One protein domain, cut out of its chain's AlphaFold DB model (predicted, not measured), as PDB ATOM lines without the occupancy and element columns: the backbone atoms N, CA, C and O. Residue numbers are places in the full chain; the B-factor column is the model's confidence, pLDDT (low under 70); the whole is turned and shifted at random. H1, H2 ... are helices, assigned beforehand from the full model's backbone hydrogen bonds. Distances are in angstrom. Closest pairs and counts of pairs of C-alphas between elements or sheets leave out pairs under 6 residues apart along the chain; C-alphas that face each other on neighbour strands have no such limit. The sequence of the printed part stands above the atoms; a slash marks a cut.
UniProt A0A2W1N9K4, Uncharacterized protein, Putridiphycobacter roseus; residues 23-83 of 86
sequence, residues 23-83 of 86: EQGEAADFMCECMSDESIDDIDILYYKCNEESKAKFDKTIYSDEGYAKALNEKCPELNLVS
ATOM      1  N   GLU A  23     233.827 172.917 182.386       93.12
ATOM      2  CA  GLU A  23     234.439 173.741 181.334       93.12
ATOM      3  C   GLU A  23     235.486 172.972 180.506       93.12
ATOM      4  O   GLU A  23     235.610 173.198 179.305       93.12
ATOM      5  N   GLN A  24     236.212 172.024 181.109       93.69
ATOM      6  CA  GLN A  24     237.092 171.107 180.372       93.69
ATOM      7  C   GLN A  24     236.306 170.169 179.459       93.69
ATOM      8  O   GLN A  24     236.735 169.902 178.337       93.69
ATOM      9  N   GLY A  25     235.141 169.714 179.922       93.12
ATOM     10  CA  GLY A  25     234.189 168.962 179.110       93.12
ATOM     11  C   GLY A  25     233.690 169.762 177.909       93.12
ATOM     12  O   GLY A  25     233.714 169.252 176.793       93.12
ATOM     13  N   GLU A  26     233.299 171.018 178.122       94.62
ATOM     14  CA  GLU A  26     232.827 171.914 177.059       94.62
ATOM     15  C   GLU A  26     233.924 172.245 176.040       94.62
ATOM     16  O   GLU A  26     233.670 172.260 174.835       94.62
ATOM     17  N   ALA A  27     235.158 172.470 176.495       94.44
ATOM     18  CA  ALA A  27     236.290 172.692 175.600       94.44
ATOM     19  C   ALA A  27     236.611 171.451 174.754       94.44
ATOM     20  O   ALA A  27     237.036 171.582 173.601       94.44
ATOM     21  N   ALA A  28     236.428 170.251 175.314       93.25
ATOM     22  CA  ALA A  28     236.595 168.997 174.587       93.25
ATOM     23  C   ALA A  28     235.475 168.798 173.558       93.25
ATOM     24  O   ALA A  28     235.779 168.502 172.408       93.25
ATOM     25  N   ASP A  29     234.214 169.051 173.926       94.12
ATOM     26  CA  ASP A  29     233.080 169.005 172.991       94.12
ATOM     27  C   ASP A  29     233.272 169.986 171.825       94.12
ATOM     28  O   ASP A  29     233.051 169.626 170.671       94.12
ATOM     29  N   PHE A  30     233.754 171.203 172.100       95.44
ATOM     30  CA  PHE A  30     234.075 172.173 171.052       95.44
ATOM     31  C   PHE A  30     235.160 171.659 170.100       95.44
ATOM     32  O   PHE A  30     235.047 171.819 168.887       95.44
ATOM     33  N   MET A  31     236.213 171.040 170.641       93.50
ATOM     34  CA  MET A  31     237.270 170.448 169.823       93.50
ATOM     35  C   MET A  31     236.715 169.327 168.935       93.50
ATOM     36  O   MET A  31     237.039 169.282 167.754       93.50
ATOM     37  N   CYS A  32     235.844 168.472 169.476       92.25
ATOM     38  CA  CYS A  32     235.162 167.421 168.721       92.25
ATOM     39  C   CYS A  32     234.340 167.968 167.564       92.25
ATOM     40  O   CYS A  32     234.464 167.506 166.432       92.25
ATOM     41  N   GLU A  33     233.508 168.963 167.853       93.62
ATOM     42  CA  GLU A  33     232.641 169.582 166.859       93.62
ATOM     43  C   GLU A  33     233.468 170.252 165.760       93.62
ATOM     44  O   GLU A  33     233.204 170.043 164.579       93.62
ATOM     45  N   CYS A  34     234.521 170.981 166.129       93.69
ATOM     46  CA  CYS A  34     235.397 171.621 165.156       93.69
ATOM     47  C   CYS A  34     236.131 170.599 164.272       93.69
ATOM     48  O   CYS A  34     236.221 170.788 163.063       93.69
ATOM     49  N   MET A  35     236.600 169.488 164.843       90.50
ATOM     50  CA  MET A  35     237.277 168.422 164.093       90.50
ATOM     51  C   MET A  35     236.343 167.610 163.188       90.50
ATOM     52  O   MET A  35     236.824 166.892 162.318       90.50
ATOM     53  N   SER A  36     235.024 167.726 163.366       89.25
ATOM     54  CA  SER A  36     234.033 167.132 162.459       89.25
ATOM     55  C   SER A  36     233.782 167.963 161.194       89.25
ATOM     56  O   SER A  36     232.971 167.579 160.350       89.25
ATOM     57  N   ASP A  37     234.457 169.108 161.051       86.19
ATOM     58  CA  ASP A  37     234.374 169.957 159.867       86.19
ATOM     59  C   ASP A  37     235.081 169.304 158.667       86.19
ATOM     60  O   ASP A  37     236.296 169.392 158.497       86.19
ATOM     61  N   GLU A  38     234.287 168.689 157.791       80.31
ATOM     62  CA  GLU A  38     234.739 168.057 156.544       80.31
ATOM     63  C   GLU A  38     235.235 169.064 155.480       80.31
ATOM     64  O   GLU A  38     235.547 168.672 154.357       80.31
ATOM     65  N   SER A  39     235.290 170.373 155.768       83.62
ATOM     66  CA  SER A  39     235.784 171.377 154.807       83.62
ATOM     67  C   SER A  39     237.309 171.417 154.664       83.62
ATOM     68  O   SER A  39     237.813 172.023 153.712       83.62
ATOM     69  N   ILE A  40     238.044 170.795 155.589       83.56
ATOM     70  CA  ILE A  40     239.506 170.700 155.569       83.56
ATOM     71  C   ILE A  40     239.896 169.218 155.559       83.56
ATOM     72  O   ILE A  40     239.811 168.547 156.579       83.56
ATOM     73  N   ASP A  41     240.385 168.731 154.414       82.44
ATOM     74  CA  ASP A  41     240.819 167.330 154.241       82.44
ATOM     75  C   ASP A  41     242.132 166.996 154.984       82.44
ATOM     76  O   ASP A  41     242.499 165.830 155.125       82.44
ATOM     77  N   ASP A  42     242.868 168.016 155.435       87.75
ATOM     78  CA  ASP A  42     244.120 167.869 156.180       87.75
ATOM     79  C   ASP A  42     243.853 167.920 157.693       87.75
ATOM     80  O   ASP A  42     243.603 168.983 158.269       87.75
ATOM     81  N   ILE A  43     243.913 166.745 158.327       85.00
ATOM     82  CA  ILE A  43     243.645 166.553 159.758       85.00
ATOM     83  C   ILE A  43     244.581 167.384 160.643       85.00
ATOM     84  O   ILE A  43     244.128 167.900 161.664       85.00
ATOM     85  N   ASP A  44     245.848 167.562 160.268       88.00
ATOM     86  CA  ASP A  44     246.812 168.308 161.084       88.00
ATOM     87  C   ASP A  44     246.506 169.808 161.049       88.00
ATOM     88  O   ASP A  44     246.531 170.493 162.081       88.00
ATOM     89  N   ILE A  45     246.164 170.327 159.864       88.75
ATOM     90  CA  ILE A  45     245.733 171.721 159.696       88.75
ATOM     91  C   ILE A  45     244.425 171.962 160.451       88.75
ATOM     92  O   ILE A  45     244.303 172.974 161.152       88.75
ATOM     93  N   LEU A  46     243.463 171.043 160.330       90.44
ATOM     94  CA  LEU A  46     242.185 171.134 161.027       90.44
ATOM     95  C   LEU A  46     242.391 171.107 162.546       90.44
ATOM     96  O   LEU A  46     241.894 171.991 163.242       90.44
ATOM     97  N   TYR A  47     243.219 170.191 163.052       89.69
ATOM     98  CA  TYR A  47     243.567 170.110 164.469       89.69
ATOM     99  C   TYR A  47     244.197 171.402 164.978       89.69
ATOM    100  O   TYR A  47     243.777 171.930 166.011       89.69
ATOM    101  N   TYR A  48     245.175 171.953 164.257       91.62
ATOM    102  CA  TYR A  48     245.821 173.199 164.661       91.62
ATOM    103  C   TYR A  48     244.824 174.364 164.709       91.62
ATOM    104  O   TYR A  48     244.785 175.094 165.702       91.62
ATOM    105  N   LYS A  49     243.977 174.502 163.681       92.69
ATOM    106  CA  LYS A  49     242.914 175.515 163.630       92.69
ATOM    107  C   LYS A  49     241.960 175.370 164.818       92.69
ATOM    108  O   LYS A  49     241.759 176.333 165.554       92.69
ATOM    109  N   CYS A  50     241.427 174.172 165.039       93.31
ATOM    110  CA  CYS A  50     240.479 173.899 166.116       93.31
ATOM    111  C   CYS A  50     241.080 174.130 167.505       93.31
ATOM    112  O   CYS A  50     240.423 174.683 168.388       93.31
ATOM    113  N   ASN A  51     242.350 173.780 167.696       91.25
ATOM    114  CA  ASN A  51     243.072 174.024 168.940       91.25
ATOM    115  C   ASN A  51     243.275 175.525 169.211       91.25
ATOM    116  O   ASN A  51     243.081 175.972 170.342       91.25
ATOM    117  N   GLU A  52     243.639 176.317 168.197       94.19
ATOM    118  CA  GLU A  52     243.770 177.774 168.339       94.19
ATOM    119  C   GLU A  52     242.413 178.442 168.608       94.19
ATOM    120  O   GLU A  52     242.309 179.285 169.502       94.19
ATOM    121  N   GLU A  53     241.351 178.028 167.911       95.06
ATOM    122  CA  GLU A  53     239.989 178.520 168.157       95.06
ATOM    123  C   GLU A  53     239.488 178.152 169.561       95.06
ATOM    124  O   GLU A  53     238.903 178.990 170.253       95.06
ATOM    125  N   SER A  54     239.778 176.933 170.021       93.75
ATOM    126  CA  SER A  54     239.450 176.475 171.373       93.75
ATOM    127  C   SER A  54     240.145 177.360 172.414       93.75
ATOM    128  O   SER A  54     239.485 177.961 173.262       93.75
ATOM    129  N   LYS A  55     241.463 177.559 172.295       92.62
ATOM    130  CA  LYS A  55     242.243 178.406 173.219       92.62
ATOM    131  C   LYS A  55     241.863 179.884 173.181       92.62
ATOM    132  O   LYS A  55     242.124 180.599 174.146       92.62
ATOM    133  N   ALA A  56     241.290 180.361 172.078       95.75
ATOM    134  CA  ALA A  56     240.741 181.709 171.992       95.75
ATOM    135  C   ALA A  56     239.389 181.834 172.719       95.75
ATOM    136  O   ALA A  56     239.042 182.923 173.181       95.75
ATOM    137  N   LYS A  57     238.631 180.736 172.819       94.75
ATOM    138  CA  LYS A  57     237.288 180.689 173.406       94.75
ATOM    139  C   LYS A  57     237.282 180.376 174.905       94.75
ATOM    140  O   LYS A  57     236.444 180.924 175.619       94.75
ATOM    141  N   PHE A  58     238.188 179.523 175.376       94.38
ATOM    142  CA  PHE A  58     238.229 179.052 176.763       94.38
ATOM    143  C   PHE A  58     239.441 179.594 177.533       94.38
ATOM    144  O   PHE A  58     240.453 179.988 176.954       94.38
ATOM    145  N   ASP A  59     239.342 179.621 178.864       93.81
ATOM    146  CA  ASP A  59     240.435 180.088 179.718       93.81
ATOM    147  C   ASP A  59     241.644 179.140 179.646       93.81
ATOM    148  O   ASP A  59     241.509 177.922 179.544       93.81
ATOM    149  N   LYS A  60     242.861 179.685 179.744       91.06
ATOM    150  CA  LYS A  60     244.098 178.891 179.676       91.06
ATOM    151  C   LYS A  60     244.204 177.838 180.780       91.06
ATOM    152  O   LYS A  60     244.876 176.828 180.584       91.06
ATOM    153  N   THR A  61     243.566 178.066 181.925       92.06
ATOM    154  CA  THR A  61     243.541 177.124 183.052       92.06
ATOM    155  C   THR A  61     242.869 175.802 182.691       92.06
ATOM    156  O   THR A  61     243.289 174.766 183.206       92.06
ATOM    157  N   ILE A  62     241.941 175.800 181.728       92.38
ATOM    158  CA  ILE A  62     241.282 174.593 181.211       92.38
ATOM    159  C   ILE A  62     242.303 173.577 180.688       92.38
ATOM    160  O   ILE A  62     242.167 172.385 180.944       92.38
ATOM    161  N   TYR A  63     243.368 174.054 180.042       89.94
ATOM    162  CA  TYR A  63     244.407 173.235 179.408       89.94
ATOM    163  C   TYR A  63     245.618 172.965 180.311       89.94
ATOM    164  O   TYR A  63     246.612 172.401 179.856       89.94
ATOM    165  N   SER A  64     245.594 173.447 181.557       84.94
ATOM    166  CA  SER A  64     246.775 173.442 182.428       84.94
ATOM    167  C   SER A  64     246.999 172.126 183.177       84.94
ATOM    168  O   SER A  64     248.095 171.901 183.691       84.94
ATOM    169  N   ASP A  65     245.993 171.253 183.213       85.00
ATOM    170  CA  ASP A  65     246.048 169.947 183.862       85.00
ATOM    171  C   ASP A  65     245.555 168.816 182.933       85.00
ATOM    172  O   ASP A  65     245.192 169.024 181.775       85.00
ATOM    173  N   GLU A  66     245.565 167.582 183.446       87.00
ATOM    174  CA  GLU A  66     245.146 166.391 182.695       87.00
ATOM    175  C   GLU A  66     243.632 166.311 182.436       87.00
ATOM    176  O   GLU A  66     243.188 165.417 181.713       87.00
ATOM    177  N   GLY A  67     242.819 167.172 183.049       89.38
ATOM    178  CA  GLY A  67     241.364 167.111 182.971       89.38
ATOM    179  C   GLY A  67     240.857 167.330 181.549       89.38
ATOM    180  O   GLY A  67     240.050 166.543 181.060       89.38
ATOM    181  N   TYR A  68     241.407 168.307 180.824       90.44
ATOM    182  CA  TYR A  68     241.068 168.511 179.411       90.44
ATOM    183  C   TYR A  68     241.434 167.309 178.531       90.44
ATOM    184  O   TYR A  68     240.622 166.871 177.722       90.44
ATOM    185  N   ALA A  69     242.615 166.716 178.731       88.81
ATOM    186  CA  ALA A  69     243.018 165.514 178.000       88.81
ATOM    187  C   ALA A  69     242.091 164.322 178.308       88.81
ATOM    188  O   ALA A  69     241.704 163.581 177.411       88.81
ATOM    189  N   LYS A  70     241.666 164.159 179.567       89.12
ATOM    190  CA  LYS A  70     240.683 163.132 179.956       89.12
ATOM    191  C   LYS A  70     239.318 163.385 179.318       89.12
ATOM    192  O   LYS A  70     238.713 162.440 178.821       89.12
ATOM    193  N   ALA A  71     238.867 164.637 179.302       91.38
ATOM    194  CA  ALA A  71     237.623 165.036 178.655       91.38
ATOM    195  C   ALA A  71     237.657 164.740 177.150       91.38
ATOM    196  O   ALA A  71     236.727 164.125 176.632       91.38
ATOM    197  N   LEU A  72     238.750 165.097 176.468       89.50
ATOM    198  CA  LEU A  72     238.990 164.761 175.063       89.50
ATOM    199  C   LEU A  72     238.978 163.254 174.826       89.50
ATOM    200  O   LEU A  72     238.315 162.802 173.906       89.50
ATOM    201  N   ASN A  73     239.638 162.461 175.668       87.88
ATOM    202  CA  ASN A  73     239.669 161.009 175.490       87.88
ATOM    203  C   ASN A  73     238.295 160.358 175.655       87.88
ATOM    204  O   ASN A  73     237.993 159.373 174.986       87.88
ATOM    205  N   GLU A  74     237.479 160.891 176.561       88.62
ATOM    206  CA  GLU A  74     236.141 160.377 176.830       88.62
ATOM    207  C   GLU A  74     235.131 160.801 175.755       88.62
ATOM    208  O   GLU A  74     234.292 159.996 175.351       88.62
ATOM    209  N   LYS A  75     235.212 162.049 175.284       87.44
ATOM    210  CA  LYS A  75     234.246 162.649 174.348       87.44
ATOM    211  C   LYS A  75     234.650 162.502 172.880       87.44
ATOM    212  O   LYS A  75     233.788 162.393 172.018       87.44
ATOM    213  N   CYS A  76     235.952 162.463 172.624       86.12
ATOM    214  CA  CYS A  76     236.603 162.451 171.318       86.12
ATOM    215  C   CYS A  76     237.659 161.336 171.196       86.12
ATOM    216  O   CYS A  76     238.830 161.602 170.914       86.12
ATOM    217  N   PRO A  77     237.284 160.059 171.375       81.94
ATOM    218  CA  PRO A  77     238.244 158.958 171.289       81.94
ATOM    219  C   PRO A  77     238.929 158.865 169.914       81.94
ATOM    220  O   PRO A  77     240.037 158.349 169.813       81.94
ATOM    221  N   GLU A  78     238.300 159.395 168.866       77.88
ATOM    222  CA  GLU A  78     238.798 159.390 167.486       77.88
ATOM    223  C   GLU A  78     240.051 160.258 167.308       77.88
ATOM    224  O   GLU A  78     240.960 159.891 166.568       77.88
ATOM    225  N   LEU A  79     240.154 161.359 168.061       73.44
ATOM    226  CA  LEU A  79     241.327 162.236 168.028       73.44
ATOM    227  C   LEU A  79     242.567 161.589 168.656       73.44
ATOM    228  O   LEU A  79     243.685 161.992 168.348       73.44
ATOM    229  N   ASN A  80     242.394 160.560 169.490       63.91
ATOM    230  CA  ASN A  80     243.522 159.811 170.045       63.91
ATOM    231  C   ASN A  80     244.176 158.881 169.029       63.91
ATOM    232  O   ASN A  80     245.385 158.674 169.102       63.91
ATOM    233  N   LEU A  81     243.408 158.362 168.068       50.97
ATOM    234  CA  LEU A  81     243.926 157.456 167.041       50.97
ATOM    235  C   LEU A  81     244.915 158.164 166.105       50.97
ATOM    236  O   LEU A  81     245.866 157.548 165.639       50.97
ATOM    237  N   VAL A  82     244.753 159.476 165.911       51.50
ATOM    238  CA  VAL A  82     245.671 160.306 165.114       51.50
ATOM    239  C   VAL A  82     247.048 160.435 165.786       51.50
ATOM    240  O   VAL A  82     248.064 160.545 165.108       51.50
ATOM    241  N   SER A  83     247.118 160.362 167.121       48.19
ATOM    242  CA  SER A  83     248.382 160.497 167.861       48.19
ATOM    243  C   SER A  83     249.262 159.238 167.856       48.19
ATOM    244  O   SER A  83     250.449 159.336 168.162       48.19
TER     245      SER A  83
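Overview. This is residues 23 to 83 of the 86 residues of an uncharacterized protein of Putridiphycobacter roseus (UniProt A0A2W1N9K4). A small all-helix domain is built round one straight helix, H1, on which H2 folds back as a helical hairpin and H4 packs crosswise at a steep tilt. Between H2 and H4 the chain turns through the short H3, which packs on the first residues of H1, and H5 makes a last corner after H4, near H1 but not on it. The printed part has 61 residues with five named helices, H1 to H5 in order along the chain, and no named strand. It is compact, with a radius of gyration of the C-alphas of 10.9 A, and rounded, spanning 30 by 23 by 16 A.

Arrangement. H1, residues 23 to 35, is the hub and touches three other helices. The first is H2, residues 43 to 57: the closest C-alphas, of Cys 34 and Cys 50, are 5.7 A apart. The two form a helical hairpin, running opposite ways at a tilt of 36 degrees, only just steep. H3, residues 60 to 63, touches H1 at residues 23 to 27 alone, with the closest C-alphas, of Gln 24 and Ile 62, 5.5 A apart; H2 and H3 meet only through their link. H4, residues 66 to 75, touches H1 with 17 pairs of C-alphas within 8 A, the closest being Gln 24 and Tyr 68 at 4.8 A. H1 and H4 run the same way at a steep tilt of 50 degrees. H5, residues 77 to 83, and H4 touch only at the corner, and only just, with 3 pairs of C-alphas within 8 A; the closest, Asn 73 and Asn 80, are 6.8 A apart. H1 and H5 are near each other, with 6 pairs of C-alphas within 10 A, while H2 and H4 are apart. In H1, H2 and H4 every O i to N i+4 pair is within hydrogen-bond range, H3 is too short for such a pair, and H5 has 0 of 3 but 3 of 4 O i to N i+3 pairs within range.

Along the chain. H1 begins at C-alpha 23, (234.439, 173.741, 181.334), and is 18.3 A long from first to last C-alpha. H2, the longest helix with 15 residues, begins at C-alpha 43, (243.645, 166.553, 159.758), and measures 20.7 A. H3 measures 5.7 A, H4 14.2 A and H5 10.8 A, ending at C-alpha 83, (248.382, 160.497, 167.861).

Size, cuts and confidence. The two C-alphas farthest apart, of Ser 39 and Asp 65, are 30.8 A apart. The printed part has no cut and no long link; H1 to H2 is a short link of 7 residues, and the others are tight. The mean pLDDT of the printed part is 87.4, and residues 80 to 83, in H5, are under 70.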